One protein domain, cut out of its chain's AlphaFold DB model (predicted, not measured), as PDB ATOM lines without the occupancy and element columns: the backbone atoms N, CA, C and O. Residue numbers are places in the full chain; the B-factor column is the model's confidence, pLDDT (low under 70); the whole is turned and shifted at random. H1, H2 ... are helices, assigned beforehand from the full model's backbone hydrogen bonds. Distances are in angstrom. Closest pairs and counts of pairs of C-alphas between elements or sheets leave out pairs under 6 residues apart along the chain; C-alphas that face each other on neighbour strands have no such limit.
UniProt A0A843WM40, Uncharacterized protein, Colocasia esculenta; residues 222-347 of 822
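AT A GLANCE: This is residues 222 to 347 of the 822 residues of an uncharacterized protein of Colocasia esculenta (UniProt A0A843WM40). This is an elongated up-and-down bundle in which H4 runs through the middle, with H1, H5 and H6 packed round it and the shorter H2 bridging H1 and H5. The small H3 packs on H5. The printed part has 126 residues with six named helices, H1 to H6 in chain order, and no named strand; the class is all helix. The whole is compact, with a radius of gyration of the C-alphas of 14.7 A, and spans 47 by 25 by 25 A.

IN THESE COORDINATES: Find C-alpha 223 at (143.780, 122.688, 188.565); from there H1 runs 28.5 A to residue 242. Next come H2 at residues 246 to 255, H3 at residues 258 to 262, and H4 at residues 268 to 283, 23.3 A long. H5 begins at C-alpha 295, (148.208, 149.142, 178.780), and runs 30.5 A to residue 315. H6, residues 326 to 342, runs 23.8 A to C-alpha 342 at (146.606, 137.701, 189.943).

HOW THE PARTS SIT: In the bundle of H1, H2, H4, H5 and H6 each helix runs against the one before it. Look first at Val 237 and Ile 249, the closest C-alphas of the hairpin H1 and H2, 6.6 A apart; H1 touches H2 with residues 237 to 240 alone. H1 touches H4 at a steep tilt of 40 degrees, the same way; C-alphas 230 and 277 are closest, at 4.3 A. H4 and H6 touch at a shallow tilt of 4 degrees, closest at C-alphas 280 and 342, 4.3 A. H5 is the hub, touching four helices; its hairpin with H4 has a shallow tilt of 32 degrees, only just short of steep, with C-alphas 272 and 305 closest at 5.4 A. H1 and H5 are apart. Every O i to N i+4 pair is within hydrogen-bond range in H1, H2, H4, H5 and H6; H3 has 0 of 1, but 2 of 2 O i to N i+3 pairs.

THE WHOLE: The C-alphas farthest apart, of Gly 288 and Asp 324, are 48.6 A apart. The printed part has no cut, and the link from H4 to H5 is long. Look for pLDDT under 70 at residues 262 to 265, 287 to 291 and 317 to 324.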
ATOM      1  N   ASN A 222     144.169 119.583 184.780       88.88
ATOM      2  CA  ASN A 222     143.607 119.733 186.120       88.88
ATOM      3  C   ASN A 222     144.087 121.049 186.760       88.88
ATOM      4  O   ASN A 222     145.030 121.691 186.282       88.88
ATOM      5  N   LEU A 223     143.448 121.448 187.863       91.31
ATOM      6  CA  LEU A 223     143.780 122.688 188.565       91.31
ATOM      7  C   LEU A 223     145.223 122.713 189.097       91.31
ATOM      8  O   LEU A 223     145.850 123.771 189.085       91.31
ATOM      9  N   ALA A 224     145.766 121.576 189.546       91.38
ATOM     10  CA  ALA A 224     147.129 121.505 190.074       91.38
ATOM     11  C   ALA A 224     148.162 121.852 188.989       91.38
ATOM     12  O   ALA A 224     149.017 122.709 189.213       91.38
ATOM     13  N   HIS A 225     148.023 121.281 187.789       91.44
ATOM     14  CA  HIS A 225     148.827 121.636 186.617       91.44
ATOM     15  C   HIS A 225     148.658 123.115 186.255       91.44
ATOM     16  O   HIS A 225     149.643 123.812 186.016       91.44
ATOM     17  N   GLY A 226     147.428 123.635 186.297       93.75
ATOM     18  CA  GLY A 226     147.168 125.059 186.095       93.75
ATOM     19  C   GLY A 226     147.941 125.952 187.073       93.75
ATOM     20  O   GLY A 226     148.599 126.910 186.668       93.75
ATOM     21  N   LEU A 227     147.921 125.625 188.365       94.88
ATOM     22  CA  LEU A 227     148.645 126.362 189.403       94.88
ATOM     23  C   LEU A 227     150.165 126.298 189.228       94.88
ATOM     24  O   LEU A 227     150.845 127.299 189.474       94.88
ATOM     25  N   MET A 228     150.696 125.159 188.775       94.94
ATOM     26  CA  MET A 228     152.109 125.032 188.411       94.94
ATOM     27  C   MET A 228     152.460 125.970 187.255       94.94
ATOM     28  O   MET A 228     153.443 126.695 187.352       94.94
ATOM     29  N   ILE A 229     151.636 126.039 186.205       95.88
ATOM     30  CA  ILE A 229     151.860 126.940 185.061       95.88
ATOM     31  C   ILE A 229     151.829 128.408 185.497       95.88
ATOM     32  O   ILE A 229     152.722 129.168 185.132       95.88
ATOM     33  N   LEU A 230     150.852 128.806 186.320       95.94
ATOM     34  CA  LEU A 230     150.789 130.164 186.880       95.94
ATOM     35  C   LEU A 230     152.077 130.507 187.630       95.94
ATOM     36  O   LEU A 230     152.659 131.567 187.410       95.94
ATOM     37  N   SER A 231     152.533 129.592 188.484       95.06
ATOM     38  CA  SER A 231     153.726 129.770 189.315       95.06
ATOM     39  C   SER A 231     155.002 129.811 188.463       95.06
ATOM     40  O   SER A 231     155.853 130.679 188.657       95.06
ATOM     41  N   LEU A 232     155.116 128.935 187.463       96.12
ATOM     42  CA  LEU A 232     156.217 128.915 186.500       96.12
ATOM     43  C   LEU A 232     156.318 130.239 185.740       96.12
ATOM     44  O   LEU A 232     157.395 130.823 185.636       96.12
ATOM     45  N   VAL A 233     155.194 130.721 185.214       95.88
ATOM     46  CA  VAL A 233     155.148 131.961 184.438       95.88
ATOM     47  C   VAL A 233     155.428 133.172 185.321       95.88
ATOM     48  O   VAL A 233     156.169 134.066 184.917       95.88
ATOM     49  N   GLU A 234     154.920 133.176 186.553       93.94
ATOM     50  CA  GLU A 234     155.265 134.190 187.544       93.94
ATOM     51  C   GLU A 234     156.784 134.240 187.794       93.94
ATOM     52  O   GLU A 234     157.386 135.318 187.778       93.94
ATOM     53  N   TRP A 235     157.416 133.075 187.969       93.75
ATOM     54  CA  TRP A 235     158.863 132.949 188.154       93.75
ATOM     55  C   TRP A 235     159.655 133.429 186.926       93.75
ATOM     56  O   TRP A 235     160.616 134.189 187.080       93.75
ATOM     57  N   LEU A 236     159.230 133.056 185.714       94.25
ATOM     58  CA  LEU A 236     159.854 133.482 184.455       94.25
ATOM     59  C   LEU A 236     159.806 135.000 184.281       94.25
ATOM     60  O   LEU A 236     160.836 135.628 184.034       94.25
ATOM     61  N   VAL A 237     158.628 135.605 184.452       93.06
ATOM     62  CA  VAL A 237     158.444 137.054 184.294       93.06
ATOM     63  C   VAL A 237     159.246 137.815 185.344       93.06
ATOM     64  O   VAL A 237     159.925 138.782 185.001       93.06
ATOM     65  N   ALA A 238     159.264 137.356 186.599       90.38
ATOM     66  CA  ALA A 238     160.128 137.937 187.627       90.38
ATOM     67  C   ALA A 238     161.618 137.852 187.238       90.38
ATOM     68  O   ALA A 238     162.366 138.815 187.425       90.38
ATOM     69  N   GLY A 239     162.047 136.730 186.652       89.62
ATOM     70  CA  GLY A 239     163.384 136.556 186.084       89.62
ATOM     71  C   GLY A 239     163.696 137.571 184.981       89.62
ATOM     72  O   GLY A 239     164.720 138.252 185.055       89.62
ATOM     73  N   PHE A 240     162.793 137.734 184.012       91.12
ATOM     74  CA  PHE A 240     162.957 138.674 182.900       91.12
ATOM     75  C   PHE A 240     162.956 140.138 183.341       91.12
ATOM     76  O   PHE A 240     163.726 140.932 182.801       91.12
ATOM     77  N   ILE A 241     162.152 140.499 184.342       88.00
ATOM     78  CA  ILE A 241     162.164 141.841 184.939       88.00
ATOM     79  C   ILE A 241     163.531 142.113 185.577       88.00
ATOM     80  O   ILE A 241     164.132 143.158 185.324       88.00
ATOM     81  N   ASN A 242     164.066 141.153 186.340       86.94
ATOM     82  CA  ASN A 242     165.382 141.277 186.974       86.94
ATOM     83  C   ASN A 242     166.523 141.370 185.949       86.94
ATOM     84  O   ASN A 242     167.474 142.120 186.158       86.94
ATOM     85  N   SER A 243     166.429 140.643 184.832       86.19
ATOM     86  CA  SER A 243     167.419 140.682 183.750       86.19
ATOM     87  C   SER A 243     167.152 141.761 182.692       86.19
ATOM     88  O   SER A 243     167.870 141.805 181.695       86.19
ATOM     89  N   ARG A 244     166.127 142.607 182.876       85.31
ATOM     90  CA  ARG A 244     165.682 143.653 181.929       85.31
ATOM     91  C   ARG A 244     165.404 143.141 180.503       85.31
ATOM     92  O   ARG A 244     165.635 143.847 179.525       85.31
ATOM     93  N   ALA A 245     164.890 141.920 180.373       85.94
ATOM     94  CA  ALA A 245     164.620 141.262 179.093       85.94
ATOM     95  C   ALA A 245     163.174 141.500 178.606       85.94
ATOM     96  O   ALA A 245     162.376 140.567 178.532       85.94
ATOM     97  N   MET A 246     162.824 142.746 178.260       85.94
ATOM     98  CA  MET A 246     161.449 143.088 177.843       85.94
ATOM     99  C   MET A 246     160.973 142.346 176.592       85.94
ATOM    100  O   MET A 246     159.822 141.925 176.554       85.94
ATOM    101  N   GLY A 247     161.851 142.098 175.615       87.44
ATOM    102  CA  GLY A 247     161.479 141.346 174.411       87.44
ATOM    103  C   GLY A 247     160.973 139.928 174.715       87.44
ATOM    104  O   GLY A 247     160.041 139.458 174.073       87.44
ATOM    105  N   SER A 248     161.514 139.262 175.741       89.69
ATOM    106  CA  SER A 248     161.032 137.943 176.181       89.69
ATOM    107  C   SER A 248     159.654 138.023 176.841       89.69
ATOM    108  O   SER A 248     158.831 137.131 176.655       89.69
ATOM    109  N   ILE A 249     159.374 139.109 177.572       90.19
ATOM    110  CA  ILE A 249     158.049 139.365 178.152       90.19
ATOM    111  C   ILE A 249     157.035 139.638 177.039       90.19
ATOM    112  O   ILE A 249     155.947 139.078 177.061       90.19
ATOM    113  N   GLU A 250     157.387 140.442 176.037       90.56
ATOM    114  CA  GLU A 250     156.519 140.715 174.886       90.56
ATOM    115  C   GLU A 250     156.214 139.452 174.075       90.56
ATOM    116  O   GLU A 250     155.057 139.222 173.724       90.56
ATOM    117  N   LEU A 251     157.216 138.596 173.834       90.06
ATOM    118  CA  LEU A 251     157.018 137.295 173.185       90.06
ATOM    119  C   LEU A 251     156.098 136.385 174.005       90.06
ATOM    120  O   LEU A 251     155.222 135.736 173.438       90.06
ATOM    121  N   LEU A 252     156.252 136.371 175.331       92.00
ATOM    122  CA  LEU A 252     155.381 135.616 176.228       92.00
ATOM    123  C   LEU A 252     153.932 136.128 176.179       92.00
ATOM    124  O   LEU A 252     153.007 135.335 176.016       92.00
ATOM    125  N   CYS A 253     153.739 137.447 176.263       90.88
ATOM    126  CA  CYS A 253     152.431 138.097 176.150       90.88
ATOM    127  C   CYS A 253     151.776 137.821 174.791       90.88
ATOM    128  O   CYS A 253     150.574 137.581 174.721       90.88
ATOM    129  N   ARG A 254     152.564 137.818 173.710       88.81
ATOM    130  CA  ARG A 254     152.087 137.452 172.375       88.81
ATOM    131  C   ARG A 254     151.718 135.975 172.293       88.81
ATOM    132  O   ARG A 254     150.757 135.651 171.613       88.81
ATOM    133  N   GLY A 255     152.438 135.090 172.981       86.44
ATOM    134  CA  GLY A 255     152.131 133.659 173.016       86.44
ATOM    135  C   GLY A 255     150.788 133.343 173.676       86.44
ATOM    136  O   GLY A 255     150.071 132.472 173.192       86.44
ATOM    137  N   VAL A 256     150.410 134.083 174.725       90.38
ATOM    138  CA  VAL A 256     149.110 133.922 175.406       90.38
ATOM    139  C   VAL A 256     147.953 134.657 174.723       90.38
ATOM    140  O   VAL A 256     146.846 134.615 175.248       90.38
ATOM    141  N   SER A 257     148.183 135.336 173.594       87.00
ATOM    142  CA  SER A 257     147.156 136.145 172.934       87.00
ATOM    143  C   SER A 257     145.976 135.309 172.421       87.00
ATOM    144  O   SER A 257     146.115 134.136 172.061       87.00
ATOM    145  N   ALA A 258     144.807 135.947 172.322       79.00
ATOM    146  CA  ALA A 258     143.582 135.311 171.847       79.00
ATOM    147  C   ALA A 258     143.689 134.760 170.412       79.00
ATOM    148  O   ALA A 258     143.078 133.742 170.107       79.00
ATOM    149  N   GLU A 259     144.508 135.371 169.553       76.06
ATOM    150  CA  GLU A 259     144.730 134.920 168.169       76.06
ATOM    151  C   GLU A 259     145.275 133.484 168.115       76.06
ATOM    152  O   GLU A 259     144.891 132.693 167.257       76.06
ATOM    153  N   ASN A 260     146.125 133.104 169.074       74.12
ATOM    154  CA  ASN A 260     146.730 131.772 169.102       74.12
ATOM    155  C   ASN A 260     145.770 130.682 169.601       74.12
ATOM    156  O   ASN A 260     146.030 129.498 169.373       74.12
ATOM    157  N   LEU A 261     144.666 131.059 170.259       72.50
ATOM    158  CA  LEU A 261     143.614 130.124 170.668       72.50
ATOM    159  C   LEU A 261     142.831 129.599 169.459       72.50
ATOM    160  O   LEU A 261     142.443 128.432 169.448       72.50
ATOM    161  N   GLU A 262     142.621 130.430 168.434       61.91
ATOM    162  CA  GLU A 262     141.823 130.068 167.254       61.91
ATOM    163  C   GLU A 262     142.545 129.090 166.321       61.91
ATOM    164  O   GLU A 262     141.913 128.282 165.647       61.91
ATOM    165  N   VAL A 263     143.881 129.092 166.337       62.09
ATOM    166  CA  VAL A 263     144.713 128.203 165.507       62.09
ATOM    167  C   VAL A 263     144.741 126.760 166.053       62.09
ATOM    168  O   VAL A 263     145.318 125.873 165.432       62.09
ATOM    169  N   GLY A 264     144.137 126.496 167.222       63.47
ATOM    170  CA  GLY A 264     144.025 125.151 167.808       63.47
ATOM    171  C   GLY A 264     145.349 124.539 168.285       63.47
ATOM    172  O   GLY A 264     145.403 123.355 168.604       63.47
ATOM    173  N   LYS A 265     146.427 125.331 168.336       69.75
ATOM    174  CA  LYS A 265     147.774 124.880 168.734       69.75
ATOM    175  C   LYS A 265     147.987 124.845 170.248       69.75
ATOM    176  O   LYS A 265     148.915 124.187 170.711       69.75
ATOM    177  N   CYS A 266     147.149 125.550 171.003       82.69
ATOM    178  CA  CYS A 266     147.282 125.729 172.443       82.69
ATOM    179  C   CYS A 266     146.034 125.234 173.173       82.69
ATOM    180  O   CYS A 266     144.907 125.539 172.777       82.69
ATOM    181  N   ALA A 267     146.231 124.547 174.295       88.00
ATOM    182  CA  ALA A 267     145.168 124.305 175.254       88.00
ATOM    183  C   ALA A 267     144.752 125.622 175.936       88.00
ATOM    184  O   ALA A 267     145.536 126.566 176.065       88.00
ATOM    185  N   ARG A 268     143.500 125.685 176.398       91.12
ATOM    186  CA  ARG A 268     142.894 126.918 176.929       91.12
ATOM    187  C   ARG A 268     143.299 127.223 178.374       91.12
ATOM    188  O   ARG A 268     143.584 128.372 178.705       91.12
ATOM    189  N   PHE A 269     143.361 126.208 179.241       92.31
ATOM    190  CA  PHE A 269     143.668 126.407 180.665       92.31
ATOM    191  C   PHE A 269     145.097 126.934 180.935       92.31
ATOM    192  O   PHE A 269     145.234 127.811 181.793       92.31
ATOM    193  N   PRO A 270     146.159 126.513 180.207       93.38
ATOM    194  CA  PRO A 270     147.502 127.059 180.385       93.38
ATOM    195  C   PRO A 270     147.559 128.537 180.033       93.38
ATOM    196  O   PRO A 270     148.256 129.284 180.705       93.38
ATOM    197  N   ILE A 271     146.802 128.971 179.020       93.56
ATOM    198  CA  ILE A 271     146.738 130.376 178.610       93.56
ATOM    199  C   ILE A 271     146.127 131.232 179.719       93.56
ATOM    200  O   ILE A 271     146.686 132.277 180.054       93.56
ATOM    201  N   VAL A 272     145.041 130.774 180.350       95.06
ATOM    202  CA  VAL A 272     144.435 131.463 181.503       95.06
ATOM    203  C   VAL A 272     145.426 131.565 182.663       95.06
ATOM    204  O   VAL A 272     145.636 132.646 183.216       95.06
ATOM    205  N   MET A 273     146.081 130.459 183.009       96.25
ATOM    206  CA  MET A 273     146.985 130.412 184.159       96.25
ATOM    207  C   MET A 273     148.297 131.162 183.916       96.25
ATOM    208  O   MET A 273     148.782 131.852 184.812       96.25
ATOM    209  N   ALA A 274     148.834 131.114 182.698       95.94
ATOM    210  CA  ALA A 274     149.975 131.920 182.281       95.94
ATOM    211  C   ALA A 274     149.636 133.414 182.311       95.94
ATOM    212  O   ALA A 274     150.393 134.199 182.876       95.94
ATOM    213  N   SER A 275     148.467 133.800 181.793       95.25
ATOM    214  CA  SER A 275     147.960 135.176 181.858       95.25
ATOM    215  C   SER A 275     147.889 135.685 183.301       95.25
ATOM    216  O   SER A 275     148.416 136.755 183.615       95.25
ATOM    217  N   ALA A 276     147.322 134.884 184.208       95.62
ATOM    218  CA  ALA A 276     147.284 135.185 185.636       95.62
ATOM    219  C   ALA A 276     148.693 135.295 186.253       95.62
ATOM    220  O   ALA A 276     148.944 136.202 187.049       95.62
ATOM    221  N   GLY A 277     149.626 134.421 185.859       95.25
ATOM    222  CA  GLY A 277     151.024 134.442 186.301       95.25
ATOM    223  C   GLY A 277     151.768 135.713 185.882       95.25
ATOM    224  O   GLY A 277     152.443 136.324 186.712       95.25
ATOM    225  N   ILE A 278     151.584 136.166 184.634       94.44
ATOM    226  CA  ILE A 278     152.163 137.424 184.127       94.44
ATOM    227  C   ILE A 278     151.656 138.602 184.964       94.44
ATOM    228  O   ILE A 278     152.452 139.376 185.499       94.44
ATOM    229  N   LEU A 279     150.335 138.718 185.126       93.06
ATOM    230  CA  LEU A 279     149.715 139.804 185.891       93.06
ATOM    231  C   LEU A 279     150.177 139.805 187.358       93.06
ATOM    232  O   LEU A 279     150.507 140.860 187.909       93.06
ATOM    233  N   ARG A 280     150.278 138.622 187.978       92.25
ATOM    234  CA  ARG A 280     150.753 138.467 189.359       92.25
ATOM    235  C   ARG A 280     152.211 138.891 189.530       92.25
ATOM    236  O   ARG A 280     152.529 139.558 190.515       92.25
ATOM    237  N   ALA A 281     153.082 138.547 188.581       91.69
ATOM    238  CA  ALA A 281     154.490 138.929 188.623       91.69
ATOM    239  C   ALA A 281     154.661 140.453 188.609       91.69
ATOM    240  O   ALA A 281     155.379 140.997 189.448       91.69
ATOM    241  N   PHE A 282     153.941 141.155 187.728       88.38
ATOM    242  CA  PHE A 282     153.985 142.618 187.654       88.38
ATOM    243  C   PHE A 282     153.421 143.308 188.901       88.38
ATOM    244  O   PHE A 282     153.903 144.374 189.275       88.38
ATOM    245  N   ARG A 283     152.466 142.690 189.605       84.75
ATOM    246  CA  ARG A 283     151.966 143.203 190.891       84.75
ATOM    247  C   ARG A 283     153.029 143.183 191.996       84.75
ATOM    248  O   ARG A 283     152.993 144.029 192.884       84.75
ATOM    249  N   ARG A 284     153.951 142.214 191.978       82.56
ATOM    250  CA  ARG A 284     155.021 142.079 192.987       82.56
ATOM    251  C   ARG A 284     156.207 143.016 192.743       82.56
ATOM    252  O   ARG A 284     157.122 143.061 193.563       82.56
ATOM    253  N   VAL A 285     156.202 143.760 191.638       78.38
ATOM    254  CA  VAL A 285     157.246 144.735 191.323       78.38
ATOM    255  C   VAL A 285     157.098 145.962 192.236       78.38
ATOM    256  O   VAL A 285     156.000 146.509 192.337       78.38
ATOM    257  N   PRO A 286     158.174 146.433 192.897       72.38
ATOM    258  CA  PRO A 286     158.112 147.615 193.751       72.38
ATOM    259  C   PRO A 286     157.677 148.868 192.969       72.38
ATOM    260  O   PRO A 286     158.124 149.044 191.832       72.38
ATOM    261  N   PRO A 287     156.912 149.794 193.584       58.88
ATOM    262  CA  PRO A 287     156.349 150.978 192.920       58.88
ATOM    263  C   PRO A 287     157.371 152.026 192.416       58.88
ATOM    264  O   PRO A 287     156.970 153.090 191.960       58.88
ATOM    265  N   GLY A 288     158.678 151.738 192.453       58.62
ATOM    266  CA  GLY A 288     159.752 152.579 191.903       58.62
ATOM    267  C   GLY A 288     160.491 151.978 190.701       58.62
ATOM    268  O   GLY A 288     161.458 152.571 190.226       58.62
ATOM    269  N   ASN A 289     160.092 150.798 190.216       66.94
ATOM    270  CA  ASN A 289     160.714 150.192 189.039       66.94
ATOM    271  C   ASN A 289     160.125 150.789 187.748       66.94
ATOM    272  O   ASN A 289     158.908 150.905 187.612       66.94
ATOM    273  N   THR A 290     160.974 151.136 186.779       59.84
ATOM    274  CA  THR A 290     160.557 151.740 185.496       59.84
ATOM    275  C   THR A 290     159.896 150.747 184.535       59.84
ATOM    276  O   THR A 290     159.270 151.151 183.559       59.84
ATOM    277  N   LEU A 291     160.016 149.444 184.806       69.06
ATOM    278  CA  LEU A 291     159.423 148.369 184.012       69.06
ATOM    279  C   LEU A 291     157.971 148.128 184.437       69.06
ATOM    280  O   LEU A 291     157.700 147.354 185.355       69.06
ATOM    281  N   GLN A 292     157.041 148.793 183.751       76.69
ATOM    282  CA  GLN A 292     155.603 148.563 183.887       76.69
ATOM    283  C   GLN A 292     155.049 147.818 182.672       76.69
ATOM    284  O   GLN A 292     155.507 147.999 181.543       76.69
ATOM    285  N   LEU A 293     154.032 146.988 182.906       81.88
ATOM    286  CA  LEU A 293     153.282 146.351 181.830       81.88
ATOM    287  C   LEU A 293     152.486 147.421 181.072       81.88
ATOM    288  O   LEU A 293     151.676 148.133 181.668       81.88
ATOM    289  N   SER A 294     152.702 147.531 179.759       85.12
ATOM    290  CA  SER A 294     151.983 148.508 178.941       85.12
ATOM    291  C   SER A 294     150.476 148.220 178.918       85.12
ATOM    292  O   SER A 294     150.030 147.070 178.972       85.12
ATOM    293  N   ALA A 295     149.665 149.273 178.798       85.88
ATOM    294  CA  ALA A 295     148.208 149.142 178.780       85.88
ATOM    295  C   ALA A 295     147.683 148.321 177.584       85.88
ATOM    296  O   ALA A 295     146.592 147.760 177.655       85.88
ATOM    297  N   SER A 296     148.422 148.257 176.470       87.31
ATOM    298  CA  SER A 296     148.075 147.415 175.317       87.31
ATOM    299  C   SER A 296     148.314 145.932 175.601       87.31
ATOM    300  O   SER A 296     147.414 145.126 175.372       87.31
ATOM    301  N   LEU A 297     149.475 145.576 176.162       87.62
ATOM    302  CA  LEU A 297     149.795 144.192 176.528       87.62
ATOM    303  C   LEU A 297     148.845 143.678 177.606       87.62
ATOM    304  O   LEU A 297     148.324 142.573 177.490       87.62
ATOM    305  N   ARG A 298     148.546 144.507 178.612       90.50
ATOM    306  CA  ARG A 298     147.576 144.164 179.651       90.50
ATOM    307  C   ARG A 298     146.200 143.830 179.070       90.50
ATOM    308  O   ARG A 298     145.669 142.768 179.377       90.50
ATOM    309  N   ARG A 299     145.663 144.681 178.186       89.94
ATOM    310  CA  ARG A 299     144.376 144.434 177.511       89.94
ATOM    311  C   ARG A 299     144.392 143.169 176.655       89.94
ATOM    312  O   ARG A 299     143.388 142.473 176.599       89.94
ATOM    313  N   SER A 300     145.513 142.862 176.004       90.88
ATOM    314  CA  SER A 300     145.660 141.631 175.219       90.88
ATOM    315  C   SER A 300     145.602 140.377 176.102       90.88
ATOM    316  O   SER A 300     144.870 139.437 175.790       90.88
ATOM    317  N   ILE A 301     146.295 140.385 177.245       92.38
ATOM    318  CA  ILE A 301     146.284 139.283 178.221       92.38
ATOM    319  C   ILE A 301     144.881 139.092 178.813       92.38
ATOM    320  O   ILE A 301     144.336 137.990 178.790       92.38
ATOM    321  N   GLU A 302     144.266 140.171 179.303       92.88
ATOM    322  CA  GLU A 302     142.911 140.136 179.873       92.88
ATOM    323  C   GLU A 302     141.873 139.703 178.818       92.88
ATOM    324  O   GLU A 302     141.011 138.870 179.101       92.88
ATOM    325  N   GLY A 303     142.022 140.163 177.570       92.44
ATOM    326  CA  GLY A 303     141.199 139.746 176.433       92.44
ATOM    327  C   GLY A 303     141.319 138.256 176.098       92.44
ATOM    328  O   GLY A 303     140.343 137.645 175.672       92.44
ATOM    329  N   SER A 304     142.474 137.644 176.356       92.19
ATOM    330  CA  SER A 304     142.689 136.207 176.140       92.19
ATOM    331  C   SER A 304     141.967 135.368 177.195       92.19
ATOM    332  O   SER A 304     141.308 134.382 176.863       92.19
ATOM    333  N   VAL A 305     141.981 135.812 178.456       95.19
ATOM    334  CA  VAL A 305     141.148 135.225 179.522       95.19
ATOM    335  C   VAL A 305     139.661 135.388 179.192       95.19
ATOM    336  O   VAL A 305     138.893 134.438 179.339       95.19
ATOM    337  N   ALA A 306     139.251 136.554 178.684       94.94
ATOM    338  CA  ALA A 306     137.871 136.802 178.272       94.94
ATOM    339  C   ALA A 306     137.430 135.925 177.085       94.94
ATOM    340  O   ALA A 306     136.294 135.453 177.073       94.94
ATOM    341  N   ALA A 307     138.313 135.653 176.119       93.25
ATOM    342  CA  ALA A 307     138.041 134.739 175.010       93.25
ATOM    343  C   ALA A 307     137.798 133.300 175.500       93.25
ATOM    344  O   ALA A 307     136.840 132.653 175.074       93.25
ATOM    345  N   VAL A 308     138.602 132.819 176.457       93.56
ATOM    346  CA  VAL A 308     138.392 131.502 177.082       93.56
ATOM    347  C   VAL A 308     137.102 131.473 177.908       93.56
ATOM    348  O   VAL A 308     136.362 130.494 177.850       93.56
ATOM    349  N   ALA A 309     136.782 132.548 178.628       94.44
ATOM    350  CA  ALA A 309     135.521 132.655 179.360       94.44
ATOM    351  C   ALA A 309     134.301 132.619 178.419       94.44
ATOM    352  O   ALA A 309     133.340 131.903 178.681       94.44
ATOM    353  N   ASN A 310     134.356 133.312 177.276       92.94
ATOM    354  CA  ASN A 310     133.319 133.229 176.240       92.94
ATOM    355  C   ASN A 310     133.134 131.803 175.710       92.94
ATOM    356  O   ASN A 310     132.004 131.356 175.526       92.94
ATOM    357  N   TYR A 311     134.236 131.082 175.497       90.56
ATOM    358  CA  TYR A 311     134.201 129.681 175.087       90.56
ATOM    359  C   TYR A 311     133.521 128.776 176.128       90.56
ATOM    360  O   TYR A 311     132.730 127.905 175.777       90.56
ATOM    361  N   VAL A 312     133.799 128.993 177.414       90.62
ATOM    362  CA  VAL A 312     133.144 128.259 178.508       90.62
ATOM    363  C   VAL A 312     131.640 128.539 178.528       90.62
ATOM    364  O   VAL A 312     130.832 127.612 178.609       90.62
ATOM    365  N   LEU A 313     131.242 129.806 178.406       89.50
ATOM    366  CA  LEU A 313     129.829 130.187 178.442       89.50
ATOM    367  C   LEU A 313     129.041 129.682 177.232       89.50
ATOM    368  O   LEU A 313     127.895 129.281 177.401       89.50
ATOM    369  N   SER A 314     129.637 129.636 176.036       87.88
ATOM    370  CA  SER A 314     128.952 129.098 174.851       87.88
ATOM    371  C   SER A 314     128.650 127.599 174.963       87.88
ATOM    372  O   SER A 314     127.692 127.121 174.357       87.88
ATOM    373  N   ARG A 315     129.421 126.863 175.776       82.50
ATOM    374  CA  ARG A 315     129.192 125.441 176.090       82.50
ATOM    375  C   ARG A 315     128.271 125.223 177.291       82.50
ATOM    376  O   ARG A 315     127.673 124.158 177.418       82.50
ATOM    377  N   THR A 316     128.123 126.224 178.154       74.06
ATOM    378  CA  THR A 316     127.295 126.140 179.362       74.06
ATOM    379  C   THR A 316     125.858 126.565 179.039       74.06
ATOM    380  O   THR A 316     125.468 127.713 179.244       74.06
ATOM    381  N   ARG A 317     125.042 125.651 178.498       58.53
ATOM    382  CA  ARG A 317     123.625 125.937 178.211       58.53
ATOM    383  C   ARG A 317     122.852 126.109 179.529       58.53
ATOM    384  O   ARG A 317     122.833 125.204 180.351       58.53
ATOM    385  N   ASN A 318     122.193 127.256 179.709       55.66
ATOM    386  CA  ASN A 318     121.324 127.585 180.855       55.66
ATOM    387  C   ASN A 318     121.993 127.578 182.251       55.66
ATOM    388  O   ASN A 318     121.305 127.416 183.254       55.66
ATOM    389  N   GLY A 319     123.312 127.773 182.343       51.81
ATOM    390  CA  GLY A 319     124.001 127.980 183.627       51.81
ATOM    391  C   GLY A 319     124.123 126.761 184.547       51.81
ATOM    392  O   GLY A 319     124.806 126.843 185.566       51.81
ATOM    393  N   SER A 320     123.558 125.612 184.170       52.59
ATOM    394  CA  SER A 320     123.996 124.325 184.701       52.59
ATOM    395  C   SER A 320     125.230 123.893 183.919       52.59
ATOM    396  O   SER A 320     125.147 123.656 182.710       52.59
ATOM    397  N   VAL A 321     126.378 123.784 184.588       53.03
ATOM    398  CA  VAL A 321     127.501 123.026 184.031       53.03
ATOM    399  C   VAL A 321     126.972 121.609 183.827       53.03
ATOM    400  O   VAL A 321     126.579 120.965 184.797       53.03
ATOM    401  N   LEU A 322     126.866 121.158 182.575       50.75
ATOM    402  CA  LEU A 322     126.574 119.756 182.293       50.75
ATOM    403  C   LEU A 322     127.628 118.946 183.052       50.75
ATOM    404  O   LEU A 322     128.822 119.143 182.818       50.75
ATOM    405  N   ASP A 323     127.190 118.105 183.993       55.50
ATOM    406  CA  ASP A 323     128.056 117.389 184.944       55.50
ATOM    407  C   ASP A 323     129.180 116.570 184.270       55.50
ATOM    408  O   ASP A 323     130.161 116.222 184.929       55.50
ATOM    409  N   ASP A 324     129.078 116.350 182.955       61.19
ATOM    410  CA  ASP A 324     129.915 115.461 182.155       61.19
ATOM    411  C   ASP A 324     131.038 116.139 181.338       61.19
ATOM    412  O   ASP A 324     131.752 115.435 180.626       61.19
ATOM    413  N   ASP A 325     131.247 117.465 181.409       81.31
ATOM    414  CA  ASP A 325     132.342 118.127 180.665       81.31
ATOM    415  C   ASP A 325     133.550 118.512 181.554       81.31
ATOM    416  O   ASP A 325     133.614 119.633 182.079       81.31
ATOM    417  N   PRO A 326     134.553 117.624 181.717       82.31
ATOM    418  CA  PRO A 326     135.704 117.871 182.585       82.31
ATOM    419  C   PRO A 326     136.584 119.040 182.115       82.31
ATOM    420  O   PRO A 326     137.230 119.683 182.947       82.31
ATOM    421  N   GLU A 327     136.608 119.352 180.813       85.38
ATOM    422  CA  GLU A 327     137.379 120.483 180.282       85.38
ATOM    423  C   GLU A 327     136.779 121.802 180.778       85.38
ATOM    424  O   GLU A 327     137.483 122.633 181.355       85.38
ATOM    425  N   THR A 328     135.464 121.965 180.623       87.88
ATOM    426  CA  THR A 328     134.743 123.173 181.043       87.88
ATOM    427  C   THR A 328     134.873 123.414 182.549       87.88
ATOM    428  O   THR A 328     135.140 124.541 182.973       87.88
ATOM    429  N   ARG A 329     134.790 122.355 183.364       88.88
ATOM    430  CA  ARG A 329     134.990 122.431 184.822       88.88
ATOM    431  C   ARG A 329     136.396 122.898 185.192       88.88
ATOM    432  O   ARG A 329     136.553 123.827 185.984       88.88
ATOM    433  N   CYS A 330     137.421 122.309 184.577       91.00
ATOM    434  CA  CYS A 330     138.813 122.704 184.795       91.00
ATOM    435  C   CYS A 330     139.055 124.172 184.405       91.00
ATOM    436  O   CYS A 330     139.729 124.908 185.129       91.00
ATOM    437  N   LEU A 331     138.459 124.635 183.301       93.62
ATOM    438  CA  LEU A 331     138.557 126.028 182.864       93.62
ATOM    439  C   LEU A 331     137.889 126.995 183.845       93.62
ATOM    440  O   LEU A 331     138.503 128.005 184.185       93.62
ATOM    441  N   LEU A 332     136.690 126.683 184.347       93.62
ATOM    442  CA  LEU A 332     136.017 127.485 185.377       93.62
ATOM    443  C   LEU A 332     136.881 127.623 186.637       93.62
ATOM    444  O   LEU A 332     137.093 128.736 187.127       93.62
ATOM    445  N   GLN A 333     137.438 126.508 187.117       95.00
ATOM    446  CA  GLN A 333     138.344 126.488 188.267       95.00
ATOM    447  C   GLN A 333     139.601 127.339 188.013       95.00
ATOM    448  O   GLN A 333     139.973 128.158 188.854       95.00
ATOM    449  N   CYS A 334     140.234 127.195 186.843       95.94
ATOM    450  CA  CYS A 334     141.433 127.952 186.477       95.94
ATOM    451  C   CYS A 334     141.162 129.457 186.341       95.94
ATOM    452  O   CYS A 334     141.960 130.258 186.822       95.94
ATOM    453  N   ILE A 335     140.038 129.860 185.734       96.31
ATOM    454  CA  ILE A 335     139.647 131.274 185.625       96.31
ATOM    455  C   ILE A 335     139.463 131.869 187.025       96.31
ATOM    456  O   ILE A 335     140.083 132.881 187.347       96.31
ATOM    457  N   ALA A 336     138.668 131.225 187.881       96.31
ATOM    458  CA  ALA A 336     138.367 131.737 189.215       96.31
ATOM    459  C   ALA A 336     139.614 131.828 190.113       96.31
ATOM    460  O   ALA A 336     139.916 132.897 190.651       96.31
ATOM    461  N   VAL A 337     140.378 130.737 190.238       96.25
ATOM    462  CA  VAL A 337     141.587 130.699 191.082       96.25
ATOM    463  C   VAL A 337     142.696 131.581 190.505       96.25
ATOM    464  O   VAL A 337     143.394 132.270 191.255       96.25
ATOM    465  N   GLY A 338     142.856 131.605 189.179       95.38
ATOM    466  CA  GLY A 338     143.816 132.472 188.499       95.38
ATOM    467  C   GLY A 338     143.570 133.948 188.815       95.38
ATOM    468  O   GLY A 338     144.502 134.650 189.211       95.38
ATOM    469  N   LEU A 339     142.312 134.392 188.737       95.25
ATOM    470  CA  LEU A 339     141.916 135.767 189.057       95.25
ATOM    471  C   LEU A 339     142.124 136.120 190.530       95.25
ATOM    472  O   LEU A 339     142.686 137.175 190.836       95.25
ATOM    473  N   ALA A 340     141.752 135.221 191.446       94.50
ATOM    474  CA  ALA A 340     141.995 135.409 192.878       94.50
ATOM    475  C   ALA A 340     143.482 135.645 193.186       94.50
ATOM    476  O   ALA A 340     143.830 136.465 194.040       94.50
ATOM    477  N   ARG A 341     144.380 134.978 192.450       91.94
ATOM    478  CA  ARG A 341     145.828 135.074 192.667       91.94
ATOM    479  C   ARG A 341     146.509 136.205 191.894       91.94
ATOM    480  O   ARG A 341     147.542 136.686 192.368       91.94
ATOM    481  N   CYS A 342     145.973 136.655 190.756       89.62
ATOM    482  CA  CYS A 342     146.606 137.701 189.943       89.62
ATOM    483  C   CYS A 342     146.350 139.131 190.444       89.62
ATOM    484  O   CYS A 342     147.190 140.009 190.242       89.62
ATOM    485  N   GLY A 343     145.258 139.367 191.179       81.12
ATOM    486  CA  GLY A 343     144.920 140.677 191.746       81.12
ATOM    487  C   GLY A 343     144.011 141.510 190.830       81.12
ATOM    488  O   GLY A 343     143.078 140.946 190.266       81.12
ATOM    489  N   PRO A 344     144.210 142.839 190.713       82.38
ATOM    490  CA  PRO A 344     143.277 143.703 189.991       82.38
ATOM    491  C   PRO A 344     143.172 143.277 188.526       82.38
ATOM    492  O   PRO A 344     144.193 143.115 187.858       82.38
ATOM    493  N   PHE A 345     141.944 143.140 188.040       88.12
ATOM    494  CA  PHE A 345     141.606 142.670 186.701       88.12
ATOM    495  C   PHE A 345     140.481 143.551 186.150       88.12
ATOM    496  O   PHE A 345     139.564 143.903 186.895       88.12
ATOM    497  N   ASN A 346     140.568 143.948 184.880       88.56
ATOM    498  CA  ASN A 346     139.541 144.796 184.275       88.56
ATOM    499  C   ASN A 346     138.236 144.027 184.039       88.56
ATOM    500  O   ASN A 346     138.231 142.820 183.810       88.56
ATOM    501  N   PHE A 347     137.112 144.737 184.087       90.81
ATOM    502  CA  PHE A 347     135.806 144.117 183.907       90.81
ATOM    503  C   PHE A 347     135.633 143.531 182.497       90.81
ATOM    504  O   PHE A 347     135.789 144.223 181.492       90.81
TER     505      PHE A 347